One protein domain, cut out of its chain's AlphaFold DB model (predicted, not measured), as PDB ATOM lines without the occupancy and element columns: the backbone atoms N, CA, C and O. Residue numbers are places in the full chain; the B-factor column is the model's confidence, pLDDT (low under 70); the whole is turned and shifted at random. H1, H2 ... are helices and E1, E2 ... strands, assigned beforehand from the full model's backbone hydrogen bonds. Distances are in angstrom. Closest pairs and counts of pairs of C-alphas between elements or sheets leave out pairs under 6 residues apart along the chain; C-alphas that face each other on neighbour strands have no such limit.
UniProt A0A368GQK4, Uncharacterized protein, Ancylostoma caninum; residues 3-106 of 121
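AT A GLANCE: This is residues 3 to 106 of the 121 residues of an uncharacterized protein of Ancylostoma caninum (UniProt A0A368GQK4). Three helices, H2, H3 and H4, stand side by side in a compact up-and-down bundle, each running against the one before; H1 packs on H2, and a small three-stranded sheet lies at one side of the helices. The printed part has 104 residues, in the order E1 E2 H1 H2 H3 H4 E3, mostly helix. The mixed sheet runs E2 E1 E3. The radius of gyration of the C-alphas is 13.3 A and the spans are 36 by 33 by 28 A.

IN THESE COORDINATES: Find C-alpha 3 at (115.499, 107.423, 152.642), where E1, residues 3 to 6, begins; E2 is residues 12 to 16, and E3 is residues 102 to 105, ending with C-alpha 105 at (112.595, 106.657, 159.306). H1 covers residues 20 to 30 (15.6 A), H2 44 to 57 (20.5 A), H3 62 to 74 (18.3 A) and H4 78 to 92 (21.1 A).

HOW THE PARTS SIT: Look first at hairpin E1 and E2, antiparallel, with N 5 and O 13 at 2.9 A. E3 is parallel to E1, with N 4 and O 103 at 3.1 A. H1 only grazes the sheet. H2, the hub, touches H1 with residues 48 to 52 alone, at a steep tilt of 43 degrees; the closest C-alphas, Phe 29 and Leu 49, are 6.5 A apart. H3 and H4 touch, opposite ways at 10 degrees, a shallow tilt, with C-alphas 71 and 84 closest at 5.0 A. In H1, H2 and H3 every O i to N i+4 pair is within hydrogen-bond range; in H4, 9 of 11.

THE WHOLE: The C-alphas of Ser 19 and Thr 76, the two farthest apart, are 37.3 A apart. The printed part has no cut. The link H1 to H2 is long, with 13 residues. Residues 3 to 12 have pLDDT under 70.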
ATOM      1  N   TYR A   3     116.140 108.002 151.475       55.16
ATOM      2  CA  TYR A   3     115.499 107.423 152.642       55.16
ATOM      3  C   TYR A   3     116.455 106.432 153.279       55.16
ATOM      4  O   TYR A   3     116.960 105.545 152.595       55.16
ATOM      5  N   TYR A   4     116.694 106.590 154.573       54.00
ATOM      6  CA  TYR A   4     117.473 105.638 155.346       54.00
ATOM      7  C   TYR A   4     116.573 105.011 156.397       54.00
ATOM      8  O   TYR A   4     115.929 105.714 157.185       54.00
ATOM      9  N   THR A   5     116.504 103.687 156.381       49.47
ATOM     10  CA  THR A   5     115.658 102.910 157.273       49.47
ATOM     11  C   THR A   5     116.533 101.979 158.098       49.47
ATOM     12  O   THR A   5     117.450 101.321 157.606       49.47
ATOM     13  N   ASN A   6     116.262 101.936 159.399       47.34
ATOM     14  CA  ASN A   6     116.765 100.885 160.273       47.34
ATOM     15  C   ASN A   6     115.693  99.788 160.242       47.34
ATOM     16  O   ASN A   6     114.736  99.844 161.020       47.34
ATOM     17  N   VAL A   7     115.771  98.871 159.273       37.44
ATOM     18  CA  VAL A   7     114.826  97.754 159.217       37.44
ATOM     19  C   VAL A   7     115.196  96.764 160.316       37.44
ATOM     20  O   VAL A   7     116.355  96.607 160.695       37.44
ATOM     21  N   SER A   8     114.159  96.199 160.923       34.22
ATOM     22  CA  SER A   8     114.250  95.282 162.049       34.22
ATOM     23  C   SER A   8     115.283  94.172 161.811       34.22
ATOM     24  O   SER A   8     115.356  93.579 160.739       34.22
ATOM     25  N   SER A   9     116.017  93.868 162.879       31.28
ATOM     26  CA  SER A   9     116.840  92.675 163.136       31.28
ATOM     27  C   SER A   9     118.183  92.463 162.416       31.28
ATOM     28  O   SER A   9     119.070  91.969 163.102       31.28
ATOM     29  N   THR A  10     118.437  92.876 161.169       41.28
ATOM     30  CA  THR A  10     119.755  92.553 160.543       41.28
ATOM     31  C   THR A  10     120.239  93.461 159.403       41.28
ATOM     32  O   THR A  10     121.393  93.330 159.005       41.28
ATOM     33  N   GLY A  11     119.445  94.423 158.911       54.00
ATOM     34  CA  GLY A  11     119.826  95.243 157.748       54.00
ATOM     35  C   GLY A  11     119.438  96.718 157.865       54.00
ATOM     36  O   GLY A  11     118.310  97.058 158.227       54.00
ATOM     37  N   LYS A  12     120.372  97.620 157.538       67.31
ATOM     38  CA  LYS A  12     120.065  99.037 157.285       67.31
ATOM     39  C   LYS A  12     119.901  99.220 155.788       67.31
ATOM     40  O   LYS A  12     120.764  98.794 155.031       67.31
ATOM     41  N   LEU A  13     118.815  99.856 155.372       72.50
ATOM     42  CA  LEU A  13     118.478  99.965 153.961       72.50
ATOM     43  C   LEU A  13     118.413 101.429 153.530       72.50
ATOM     44  O   LEU A  13     117.969 102.314 154.267       72.50
ATOM     45  N   LEU A  14     118.894 101.674 152.315       80.31
ATOM     46  CA  LEU A  14     119.032 102.994 151.724       80.31
ATOM     47  C   LEU A  14     118.284 103.016 150.388       80.31
ATOM     48  O   LEU A  14     118.654 102.315 149.454       80.31
ATOM     49  N   GLN A  15     117.256 103.857 150.277       84.50
ATOM     50  CA  GLN A  15     116.600 104.139 149.000       84.50
ATOM     51  C   GLN A  15     116.998 105.528 148.516       84.50
ATOM     52  O   GLN A  15     116.743 106.532 149.185       84.50
ATOM     53  N   VAL A  16     117.579 105.610 147.325       87.31
ATOM     54  CA  VAL A  16     118.003 106.877 146.726       87.31
ATOM     55  C   VAL A  16     117.094 107.209 145.552       87.31
ATOM     56  O   VAL A  16     116.984 106.441 144.603       87.31
ATOM     57  N   LYS A  17     116.424 108.368 145.596       85.62
ATOM     58  CA  LYS A  17     115.649 108.844 144.440       85.62
ATOM     59  C   LYS A  17     116.578 109.170 143.272       85.62
ATOM     60  O   LYS A  17     117.618 109.794 143.481       85.62
ATOM     61  N   ASN A  18     116.129 108.863 142.055       89.25
ATOM     62  CA  ASN A  18     116.770 109.320 140.827       89.25
ATOM     63  C   ASN A  18     116.641 110.850 140.707       89.25
ATOM     64  O   ASN A  18     115.639 111.386 140.238       89.25
ATOM     65  N   SER A  19     117.625 111.564 141.244       90.69
ATOM     66  CA  SER A  19     117.723 113.017 141.194       90.69
ATOM     67  C   SER A  19     119.187 113.440 141.229       90.69
ATOM     68  O   SER A  19     120.044 112.673 141.665       90.69
ATOM     69  N   LYS A  20     119.479 114.695 140.854       91.31
ATOM     70  CA  LYS A  20     120.846 115.245 140.915       91.31
ATOM     71  C   LYS A  20     121.488 115.057 142.296       91.31
ATOM     72  O   LYS A  20     122.632 114.637 142.389       91.31
ATOM     73  N   PHE A  21     120.720 115.289 143.365       90.25
ATOM     74  CA  PHE A  21     121.171 115.031 144.735       90.25
ATOM     75  C   PHE A  21     121.482 113.552 144.981       90.25
ATOM     76  O   PHE A  21     122.524 113.251 145.547       90.25
ATOM     77  N   GLY A  22     120.597 112.638 144.565       90.50
ATOM     78  CA  GLY A  22     120.805 111.202 144.754       90.50
ATOM     79  C   GLY A  22     122.057 110.700 144.040       90.50
ATOM     80  O   GLY A  22     122.856 109.981 144.631       90.50
ATOM     81  N   PHE A  23     122.281 111.163 142.809       92.19
ATOM     82  CA  PHE A  23     123.487 110.860 142.043       92.19
ATOM     83  C   PHE A  23     124.763 111.362 142.735       92.19
ATOM     84  O   PHE A  23     125.707 110.597 142.922       92.19
ATOM     85  N   THR A  24     124.789 112.629 143.165       92.94
ATOM     86  CA  THR A  24     125.937 113.189 143.899       92.94
ATOM     87  C   THR A  24     126.171 112.453 145.215       92.94
ATOM     88  O   THR A  24     127.308 112.131 145.537       92.94
ATOM     89  N   PHE A  25     125.103 112.143 145.949       92.81
ATOM     90  CA  PHE A  25     125.174 111.385 147.192       92.81
ATOM     91  C   PHE A  25     125.819 110.008 146.983       92.81
ATOM     92  O   PHE A  25     126.745 109.665 147.710       92.81
ATOM     93  N   LEU A  26     125.381 109.245 145.975       93.00
ATOM     94  CA  LEU A  26     125.939 107.921 145.676       93.00
ATOM     95  C   LEU A  26     127.409 107.996 145.257       93.00
ATOM     96  O   LEU A  26     128.207 107.173 145.694       93.00
ATOM     97  N   ARG A  27     127.788 109.004 144.462       93.88
ATOM     98  CA  ARG A  27     129.190 109.231 144.082       93.88
ATOM     99  C   ARG A  27     130.066 109.534 145.298       93.88
ATOM    100  O   ARG A  27     131.139 108.959 145.436       93.88
ATOM    101  N   GLU A  28     129.613 110.415 146.185       92.81
ATOM    102  CA  GLU A  28     130.345 110.711 147.419       92.81
ATOM    103  C   GLU A  28     130.416 109.501 148.346       92.81
ATOM    104  O   GLU A  28     131.440 109.296 148.992       92.81
ATOM    105  N   PHE A  29     129.363 108.683 148.389       92.56
ATOM    106  CA  PHE A  29     129.346 107.457 149.176       92.56
ATOM    107  C   PHE A  29     130.333 106.415 148.646       92.56
ATOM    108  O   PHE A  29     131.094 105.867 149.436       92.56
ATOM    109  N   ALA A  30     130.418 106.226 147.329       92.31
ATOM    110  CA  ALA A  30     131.426 105.357 146.719       92.31
ATOM    111  C   ALA A  30     132.860 105.794 147.078       92.31
ATOM    112  O   ALA A  30     133.705 104.967 147.397       92.31
ATOM    113  N   ASN A  31     133.124 107.105 147.156       92.62
ATOM    114  CA  ASN A  31     134.436 107.611 147.574       92.62
ATOM    115  C   ASN A  31     134.820 107.230 149.017       92.62
ATOM    116  O   ASN A  31     135.986 107.382 149.384       92.62
ATOM    117  N   TYR A  32     133.875 106.797 149.862       88.88
ATOM    118  CA  TYR A  32     134.197 106.341 151.215       88.88
ATOM    119  C   TYR A  32     134.844 104.960 151.248       88.88
ATOM    120  O   TYR A  32     135.559 104.694 152.209       88.88
ATOM    121  N   GLU A  33     134.709 104.138 150.207       86.56
ATOM    122  CA  GLU A  33     135.459 102.881 150.079       86.56
ATOM    123  C   GLU A  33     136.970 103.125 150.238       86.56
ATOM    124  O   GLU A  33     137.630 102.492 151.055       86.56
ATOM    125  N   PHE A  34     137.491 104.161 149.572       87.69
ATOM    126  CA  PHE A  34     138.912 104.529 149.605       87.69
ATOM    127  C   PHE A  34     139.317 105.398 150.803       87.69
ATOM    128  O   PHE A  34     140.504 105.575 151.067       87.69
ATOM    129  N   LYS A  35     138.349 105.981 151.520       84.38
ATOM    130  CA  LYS A  35     138.598 106.775 152.742       84.38
ATOM    131  C   LYS A  35     138.529 105.929 154.008       84.38
ATOM    132  O   LYS A  35     138.792 106.438 155.095       84.38
ATOM    133  N   THR A  36     138.104 104.679 153.875       79.88
ATOM    134  CA  THR A  36     137.909 103.788 155.005       79.88
ATOM    135  C   THR A  36     139.271 103.386 155.591       79.88
ATOM    136  O   THR A  36     140.172 103.026 154.830       79.88
ATOM    137  N   PRO A  37     139.473 103.455 156.920       77.44
ATOM    138  CA  PRO A  37     140.789 103.241 157.509       77.44
ATOM    139  C   PRO A  37     141.144 101.744 157.484       77.44
ATOM    140  O   PRO A  37     140.436 100.948 158.107       77.44
ATOM    141  N   PRO A  38     142.258 101.336 156.846       73.12
ATOM    142  CA  PRO A  38     142.497  99.945 156.441       73.12
ATOM    143  C   PRO A  38     142.740  98.961 157.595       73.12
ATOM    144  O   PRO A  38     142.694  97.754 157.388       73.12
ATOM    145  N   LYS A  39     143.044  99.455 158.802       81.06
ATOM    146  CA  LYS A  39     143.377  98.626 159.979       81.06
ATOM    147  C   LYS A  39     142.352  98.724 161.111       81.06
ATOM    148  O   LYS A  39     142.572  98.152 162.174       81.06
ATOM    149  N   SER A  40     141.275  99.478 160.910       86.19
ATOM    150  CA  SER A  40     140.275  99.742 161.947       86.19
ATOM    151  C   SER A  40     139.055  98.836 161.799       86.19
ATOM    152  O   SER A  40     138.731  98.381 160.704       86.19
ATOM    153  N   TRP A  41     138.325  98.605 162.886       86.94
ATOM    154  CA  TRP A  41     137.001  97.988 162.848       86.94
ATOM    155  C   TRP A  41     135.958  99.026 162.408       86.94
ATOM    156  O   TRP A  41     135.170  99.528 163.201       86.94
ATOM    157  N   HIS A  42     135.972  99.393 161.129       84.25
ATOM    158  CA  HIS A  42     135.225 100.537 160.593       84.25
ATOM    159  C   HIS A  42     133.758 100.242 160.240       84.25
ATOM    160  O   HIS A  42     133.042 101.148 159.808       84.25
ATOM    161  N   GLY A  43     133.293  98.997 160.382       84.50
ATOM    162  CA  GLY A  43     131.913  98.610 160.067       84.50
ATOM    163  C   GLY A  43     131.554  98.722 158.580       84.50
ATOM    164  O   GLY A  43     130.407  99.022 158.266       84.50
ATOM    165  N   ASN A  44     132.521  98.508 157.682       85.19
ATOM    166  CA  ASN A  44     132.348  98.498 156.221       85.19
ATOM    167  C   ASN A  44     131.608  99.739 155.675       85.19
ATOM    168  O   ASN A  44     131.868 100.872 156.094       85.19
ATOM    169  N   ASP A  45     130.691  99.512 154.739       84.50
ATOM    170  CA  ASP A  45     129.828 100.499 154.094       84.50
ATOM    171  C   ASP A  45     129.004 101.310 155.107       84.50
ATOM    172  O   ASP A  45     128.801 102.515 154.938       84.50
ATOM    173  N   GLN A  46     128.598 100.689 156.217       85.50
ATOM    174  CA  GLN A  46     127.833 101.343 157.270       85.50
ATOM    175  C   GLN A  46     128.610 102.484 157.937       85.50
ATOM    176  O   GLN A  46     128.031 103.543 158.196       85.50
ATOM    177  N   GLY A  47     129.900 102.287 158.228       88.81
ATOM    178  CA  GLY A  47     130.745 103.330 158.815       88.81
ATOM    179  C   GLY A  47     130.901 104.522 157.881       88.81
ATOM    180  O   GLY A  47     130.613 105.657 158.273       88.81
ATOM    181  N   GLY A  48     131.250 104.255 156.619       90.56
ATOM    182  CA  GLY A  48     131.367 105.291 155.593       90.56
ATOM    183  C   GLY A  48     130.067 106.073 155.397       90.56
ATOM    184  O   GLY A  48     130.083 107.303 155.334       90.56
ATOM    185  N   LEU A  49     128.923 105.383 155.400       90.81
ATOM    186  CA  LEU A  49     127.609 106.007 155.264       90.81
ATOM    187  C   LEU A  49     127.299 106.953 156.428       90.81
ATOM    188  O   LEU A  49     126.808 108.060 156.211       90.81
ATOM    189  N   MET A  50     127.585 106.537 157.664       90.44
ATOM    190  CA  MET A  50     127.342 107.368 158.846       90.44
ATOM    191  C   MET A  50     128.213 108.630 158.840       90.44
ATOM    192  O   MET A  50     127.698 109.721 159.085       90.44
ATOM    193  N   MET A  51     129.490 108.509 158.475       92.69
ATOM    194  CA  MET A  51     130.394 109.658 158.352       92.69
ATOM    195  C   MET A  51     129.970 110.612 157.227       92.69
ATOM    196  O   MET A  51     129.970 111.831 157.417       92.69
ATOM    197  N   LEU A  52     129.553 110.081 156.074       92.62
ATOM    198  CA  LEU A  52     129.032 110.892 154.973       92.62
ATOM    199  C   LEU A  52     127.759 111.646 155.376       92.62
ATOM    200  O   LEU A  52     127.630 112.833 155.071       92.62
ATOM    201  N   LEU A  53     126.822 110.980 156.059       91.69
ATOM    202  CA  LEU A  53     125.584 111.609 156.524       91.69
ATOM    203  C   LEU A  53     125.876 112.771 157.472       91.69
ATOM    204  O   LEU A  53     125.309 113.843 157.281       91.69
ATOM    205  N   LEU A  54     126.790 112.600 158.431       92.06
ATOM    206  CA  LEU A  54     127.186 113.688 159.326       92.06
ATOM    207  C   LEU A  54     127.714 114.892 158.533       92.06
ATOM    208  O   LEU A  54     127.203 116.000 158.679       92.06
ATOM    209  N   LYS A  55     128.651 114.651 157.606       93.06
ATOM    210  CA  LYS A  55     129.251 115.696 156.766       93.06
ATOM    211  C   LYS A  55     128.235 116.427 155.877       93.06
ATOM    212  O   LYS A  55     128.354 117.628 155.666       93.06
ATOM    213  N   LEU A  56     127.259 115.713 155.311       91.81
ATOM    214  CA  LEU A  56     126.275 116.286 154.381       91.81
ATOM    215  C   LEU A  56     125.128 117.031 155.074       91.81
ATOM    216  O   LEU A  56     124.550 117.963 154.498       91.81
ATOM    217  N   LEU A  57     124.727 116.548 156.249       90.75
ATOM    218  CA  LEU A  57     123.539 117.027 156.947       90.75
ATOM    219  C   LEU A  57     123.863 118.140 157.936       90.75
ATOM    220  O   LEU A  57     123.042 119.043 158.087       90.75
ATOM    221  N   VAL A  58     125.049 118.101 158.546       90.69
ATOM    222  CA  VAL A  58     125.494 119.075 159.546       90.69
ATOM    223  C   VAL A  58     126.935 119.513 159.229       90.69
ATOM    224  O   VAL A  58     127.862 119.190 159.967       90.69
ATOM    225  N   PRO A  59     127.162 120.214 158.101       91.50
ATOM    226  CA  PRO A  59     128.512 120.553 157.640       91.50
ATOM    227  C   PRO A  59     129.275 121.475 158.602       91.50
ATOM    228  O   PRO A  59     130.503 121.444 158.622       91.50
ATOM    229  N   ASP A  60     128.557 122.259 159.408       92.62
ATOM    230  CA  ASP A  60     129.144 123.207 160.359       92.62
ATOM    231  C   ASP A  60     129.688 122.513 161.624       92.62
ATOM    232  O   ASP A  60     130.556 123.058 162.307       92.62
ATOM    233  N   ALA A  61     129.253 121.276 161.900       91.25
ATOM    234  CA  ALA A  61     129.686 120.451 163.034       91.25
ATOM    235  C   ALA A  61     131.046 119.776 162.763       91.25
ATOM    236  O   ALA A  61     131.205 118.551 162.790       91.25
ATOM    237  N   THR A  62     132.040 120.594 162.414       93.81
ATOM    238  CA  THR A  62     133.383 120.135 162.029       93.81
ATOM    239  C   THR A  62     134.125 119.477 163.191       93.81
ATOM    240  O   THR A  62     134.840 118.494 162.986       93.81
ATOM    241  N   ASN A  63     133.927 119.975 164.414       94.94
ATOM    242  CA  ASN A  63     134.538 119.413 165.612       94.94
ATOM    243  C   ASN A  63     133.964 118.023 165.921       94.94
ATOM    244  O   ASN A  63     134.709 117.057 166.074       94.94
ATOM    245  N   GLU A  64     132.637 117.897 165.916       93.88
ATOM    246  CA  GLU A  64     131.921 116.638 166.114       93.88
ATOM    247  C   GLU A  64     132.315 115.622 165.045       93.88
ATOM    248  O   GLU A  64     132.590 114.465 165.361       93.88
ATOM    249  N   TYR A  65     132.416 116.056 163.784       95.19
ATOM    250  CA  TYR A  65     132.889 115.202 162.701       95.19
ATOM    251  C   TYR A  65     134.286 114.643 162.984       95.19
ATOM    252  O   TYR A  65     134.494 113.439 162.837       95.19
ATOM    253  N   ASN A  66     135.232 115.482 163.412       95.75
ATOM    254  CA  ASN A  66     136.597 115.046 163.708       95.75
ATOM    255  C   ASN A  66     136.654 114.092 164.908       95.75
ATOM    256  O   ASN A  66     137.370 113.096 164.850       95.75
ATOM    257  N   ILE A  67     135.856 114.338 165.951       95.75
ATOM    258  CA  ILE A  67     135.750 113.446 167.115       95.75
ATOM    259  C   ILE A  67     135.177 112.084 166.701       95.75
ATOM    260  O   ILE A  67     135.745 111.041 167.019       95.75
ATOM    261  N   CYS A  68     134.075 112.067 165.946       94.88
ATOM    262  CA  CYS A  68     133.481 110.814 165.484       94.88
ATOM    263  C   CYS A  68     134.414 110.059 164.530       94.88
ATOM    264  O   CYS A  68     134.474 108.830 164.572       94.88
ATOM    265  N   LYS A  69     135.163 110.793 163.697       94.69
ATOM    266  CA  LYS A  69     136.181 110.235 162.809       94.69
ATOM    267  C   LYS A  69     137.312 109.577 163.603       94.69
ATOM    268  O   LYS A  69     137.715 108.480 163.239       94.69
ATOM    269  N   ASP A  70     137.770 110.191 164.691       94.88
ATOM    270  CA  ASP A  70     138.816 109.627 165.550       94.88
ATOM    271  C   ASP A  70     138.387 108.285 166.165       94.88
ATOM    272  O   ASP A  70     139.118 107.297 166.086       94.88
ATOM    273  N   TYR A  71     137.157 108.207 166.690       94.50
ATOM    274  CA  TYR A  71     136.596 106.938 167.170       94.50
ATOM    275  C   TYR A  71     136.486 105.893 166.062       94.50
ATOM    276  O   TYR A  71     136.710 104.709 166.305       94.50
ATOM    277  N   TRP A  72     136.131 106.321 164.851       93.06
ATOM    278  CA  TRP A  72     136.002 105.436 163.702       93.06
ATOM    279  C   TRP A  72     137.359 104.876 163.248       93.06
ATOM    280  O   TRP A  72     137.470 103.676 163.017       93.06
ATOM    281  N   GLU A  73     138.399 105.714 163.196       93.12
ATOM    282  CA  GLU A  73     139.766 105.345 162.802       93.12
ATOM    283  C   GLU A  73     140.492 104.485 163.841       93.12
ATOM    284  O   GLU A  73     141.303 103.633 163.477       93.12
ATOM    285  N   LYS A  74     140.203 104.682 165.132       93.44
ATOM    286  CA  LYS A  74     140.850 103.953 166.236       93.44
ATOM    287  C   LYS A  74     140.092 102.710 166.694       93.44
ATOM    288  O   LYS A  74     140.569 102.011 167.589       93.44
ATOM    289  N   ALA A  75     138.922 102.423 166.128       93.44
ATOM    290  CA  ALA A  75     138.145 101.249 166.504       93.44
ATOM    291  C   ALA A  75     138.941  99.960 166.239       93.44
ATOM    292  O   ALA A  75     139.469  99.759 165.149       93.44
ATOM    293  N   THR A  76     138.998  99.063 167.221       93.88
ATOM    294  CA  THR A  76     139.706  97.771 167.132       93.88
ATOM    295  C   THR A  76     138.754  96.580 167.102       93.88
ATOM    296  O   THR A  76     139.113  95.499 166.649       93.88
ATOM    297  N   ASN A  77     137.529  96.773 167.581       92.19
ATOM    298  CA  ASN A  77     136.485  95.759 167.647       92.19
ATOM    299  C   ASN A  77     135.088  96.397 167.590       92.19
ATOM    300  O   ASN A  77     134.934  97.620 167.678       92.19
ATOM    301  N   TYR A  78     134.057  95.552 167.512       88.38
ATOM    302  CA  TYR A  78     132.658  95.984 167.451       88.38
ATOM    303  C   TYR A  78     132.269  96.952 168.579       88.38
ATOM    304  O   TYR A  78     131.641  97.975 168.314       88.38
ATOM    305  N   SER A  79     132.681  96.681 169.821       90.62
ATOM    306  CA  SER A  79     132.346  97.535 170.968       90.62
ATOM    307  C   SER A  79     132.944  98.936 170.825       90.62
ATOM    308  O   SER A  79     132.266  99.926 171.085       90.62
ATOM    309  N   THR A  80     134.197  99.036 170.376       92.69
ATOM    310  CA  THR A  80     134.850 100.336 170.146       92.69
ATOM    311  C   THR A  80     134.265 101.077 168.943       92.69
ATOM    312  O   THR A  80     134.060 102.285 169.010       92.69
ATOM    313  N   TYR A  81     133.885 100.364 167.878       91.19
ATOM    314  CA  TYR A  81     133.197 100.945 166.723       91.19
ATOM    315  C   TYR A  81     131.836 101.545 167.087       91.19
ATOM    316  O   TYR A  81     131.443 102.588 166.558       91.19
ATOM    317  N   MET A  82     131.123 100.932 168.036       92.38
ATOM    318  CA  MET A  82     129.850 101.471 168.511       92.38
ATOM    319  C   MET A  82     129.991 102.873 169.123       92.38
ATOM    320  O   MET A  82     129.029 103.637 169.056       92.38
ATOM    321  N   ALA A  83     131.173 103.266 169.617       93.50
ATOM    322  CA  ALA A  83     131.427 104.645 170.040       93.50
ATOM    323  C   ALA A  83     131.305 105.637 168.869       93.50
ATOM    324  O   ALA A  83     130.641 106.664 169.005       93.50
ATOM    325  N   ALA A  84     131.840 105.301 167.690       92.38
ATOM    326  CA  ALA A  84     131.693 106.118 166.482       92.38
ATOM    327  C   ALA A  84     130.224 106.197 166.026       92.38
ATOM    328  O   ALA A  84     129.716 107.274 165.707       92.38
ATOM    329  N   VAL A  85     129.506 105.067 166.068       91.38
ATOM    330  CA  VAL A  85     128.071 105.002 165.738       91.38
ATOM    331  C   VAL A  85     127.247 105.899 166.663       91.38
ATOM    332  O   VAL A  85     126.364 106.622 166.195       91.38
ATOM    333  N   VAL A  86     127.512 105.852 167.970       93.12
ATOM    334  CA  VAL A  86     126.833 106.691 168.966       93.12
ATOM    335  C   VAL A  86     127.198 108.160 168.769       93.12
ATOM    336  O   VAL A  86     126.292 108.986 168.739       93.12
ATOM    337  N   CYS A  87     128.474 108.477 168.542       94.81
ATOM    338  CA  CYS A  87     128.942 109.840 168.289       94.81
ATOM    339  C   CYS A  87     128.178 110.500 167.133       94.81
ATOM    340  O   CYS A  87     127.570 111.554 167.310       94.81
ATOM    341  N   VAL A  88     128.100 109.833 165.976       93.31
ATOM    342  CA  VAL A  88     127.370 110.361 164.812       93.31
ATOM    343  C   VAL A  88     125.880 110.535 165.116       93.31
ATOM    344  O   VAL A  88     125.276 111.519 164.698       93.31
ATOM    345  N   ARG A  89     125.261 109.601 165.848       91.06
ATOM    346  CA  ARG A  89     123.841 109.714 166.229       91.06
ATOM    347  C   ARG A  89     123.581 110.897 167.152       91.06
ATOM    348  O   ARG A  89     122.560 111.555 166.987       91.06
ATOM    349  N   LEU A  90     124.479 111.156 168.099       92.69
ATOM    350  CA  LEU A  90     124.380 112.311 168.986       92.69
ATOM    351  C   LEU A  90     124.558 113.616 168.205       92.69
ATOM    352  O   LEU A  90     123.762 114.528 168.388       92.69
ATOM    353  N   ALA A  91     125.523 113.666 167.282       92.31
ATOM    354  CA  ALA A  91     125.776 114.842 166.451       92.31
ATOM    355  C   ALA A  91     124.618 115.166 165.485       92.31
ATOM    356  O   ALA A  91     124.291 116.330 165.278       92.31
ATOM    357  N   LEU A  92     123.957 114.149 164.917       90.12
ATOM    358  CA  LEU A  92     122.743 114.336 164.106       90.12
ATOM    359  C   LEU A  92     121.515 114.725 164.950       90.12
ATOM    360  O   LEU A  92     120.571 115.324 164.431       90.12
ATOM    361  N   GLY A  93     121.518 114.381 166.238       88.56
ATOM    362  CA  GLY A  93     120.463 114.721 167.182       88.56
ATOM    363  C   GLY A  93     119.118 114.052 166.883       88.56
ATOM    364  O   GLY A  93     119.031 112.952 166.333       88.56
ATOM    365  N   ALA A  94     118.038 114.718 167.297       87.50
ATOM    366  CA  ALA A  94     116.669 114.232 167.119       87.50
ATOM    367  C   ALA A  94     116.087 114.529 165.725       87.50
ATOM    368  O   ALA A  94     114.984 114.060 165.424       87.50
ATOM    369  N   GLU A  95     116.805 115.297 164.898       88.31
ATOM    370  CA  GLU A  95     116.367 115.663 163.556       88.31
ATOM    371  C   GLU A  95     116.292 114.415 162.671       88.31
ATOM    372  O   GLU A  95     117.127 113.510 162.729       88.31
ATOM    373  N   ARG A  96     115.234 114.327 161.870       85.25
ATOM    374  CA  ARG A  96     114.991 113.169 160.997       85.25
ATOM    375  C   ARG A  96     114.630 113.571 159.585       85.25
ATOM    376  O   ARG A  96     114.613 112.710 158.704       85.25
ATOM    377  N   ILE A  97     114.302 114.838 159.357       89.81
ATOM    378  CA  ILE A  97     113.810 115.329 158.082       89.81
ATOM    379  C   ILE A  97     114.695 116.495 157.665       89.81
ATOM    380  O   ILE A  97     114.553 117.613 158.137       89.81
ATOM    381  N   TRP A  98     115.555 116.247 156.684       89.50
ATOM    382  CA  TRP A  98     116.290 117.296 155.992       89.50
ATOM    383  C   TRP A  98     115.603 117.559 154.651       89.50
ATOM    384  O   TRP A  98     115.742 116.745 153.723       89.50
ATOM    385  N   PRO A  99     114.845 118.666 154.516       84.62
ATOM    386  CA  PRO A  99     114.065 118.945 153.319       84.62
ATOM    387  C   PRO A  99     114.914 118.853 152.052       84.62
ATOM    388  O   PRO A  99     116.041 119.341 151.994       84.62
ATOM    389  N   LYS A 100     114.374 118.187 151.024       81.69
ATOM    390  CA  LYS A 100     115.028 117.922 149.725       81.69
ATOM    391  C   LYS A 100     116.308 117.056 149.777       81.69
ATOM    392  O   LYS A 100     116.751 116.621 148.714       81.69
ATOM    393  N   LYS A 101     116.832 116.704 150.960       84.19
ATOM    394  CA  LYS A 101     118.046 115.890 151.152       84.19
ATOM    395  C   LYS A 101     117.726 114.470 151.627       84.19
ATOM    396  O   LYS A 101     117.624 113.567 150.797       84.19
ATOM    397  N   VAL A 102     117.535 114.267 152.931       88.56
ATOM    398  CA  VAL A 102     117.461 112.945 153.578       88.56
ATOM    399  C   VAL A 102     116.263 112.874 154.519       88.56
ATOM    400  O   VAL A 102     115.919 113.857 155.169       88.56
ATOM    401  N   ARG A 103     115.633 111.700 154.605       88.00
ATOM    402  CA  ARG A 103     114.673 111.370 155.662       88.00
ATOM    403  C   ARG A 103     115.085 110.073 156.348       88.00
ATOM    404  O   ARG A 103     115.245 109.048 155.686       88.00
ATOM    405  N   LEU A 104     115.236 110.137 157.665       86.06
ATOM    406  CA  LEU A 104     115.504 108.993 158.525       86.06
ATOM    407  C   LEU A 104     114.173 108.494 159.083       86.06
ATOM    408  O   LEU A 104     113.476 109.221 159.792       86.06
ATOM    409  N   PHE A 105     113.802 107.264 158.753       84.19
ATOM    410  CA  PHE A 105     112.595 106.657 159.306       84.19
ATOM    411  C   PHE A 105     112.880 106.023 160.660       84.19
ATOM    412  O   PHE A 105     113.989 105.532 160.906       84.19
ATOM    413  N   ARG A 106     111.876 106.001 161.545       80.56
ATOM    414  CA  ARG A 106     111.994 105.169 162.743       80.56
ATOM    415  C   ARG A 106     111.998 103.700 162.327       80.56
ATOM    416  O   ARG A 106     111.604 103.331 161.217       80.56
TER     417      ARG A 106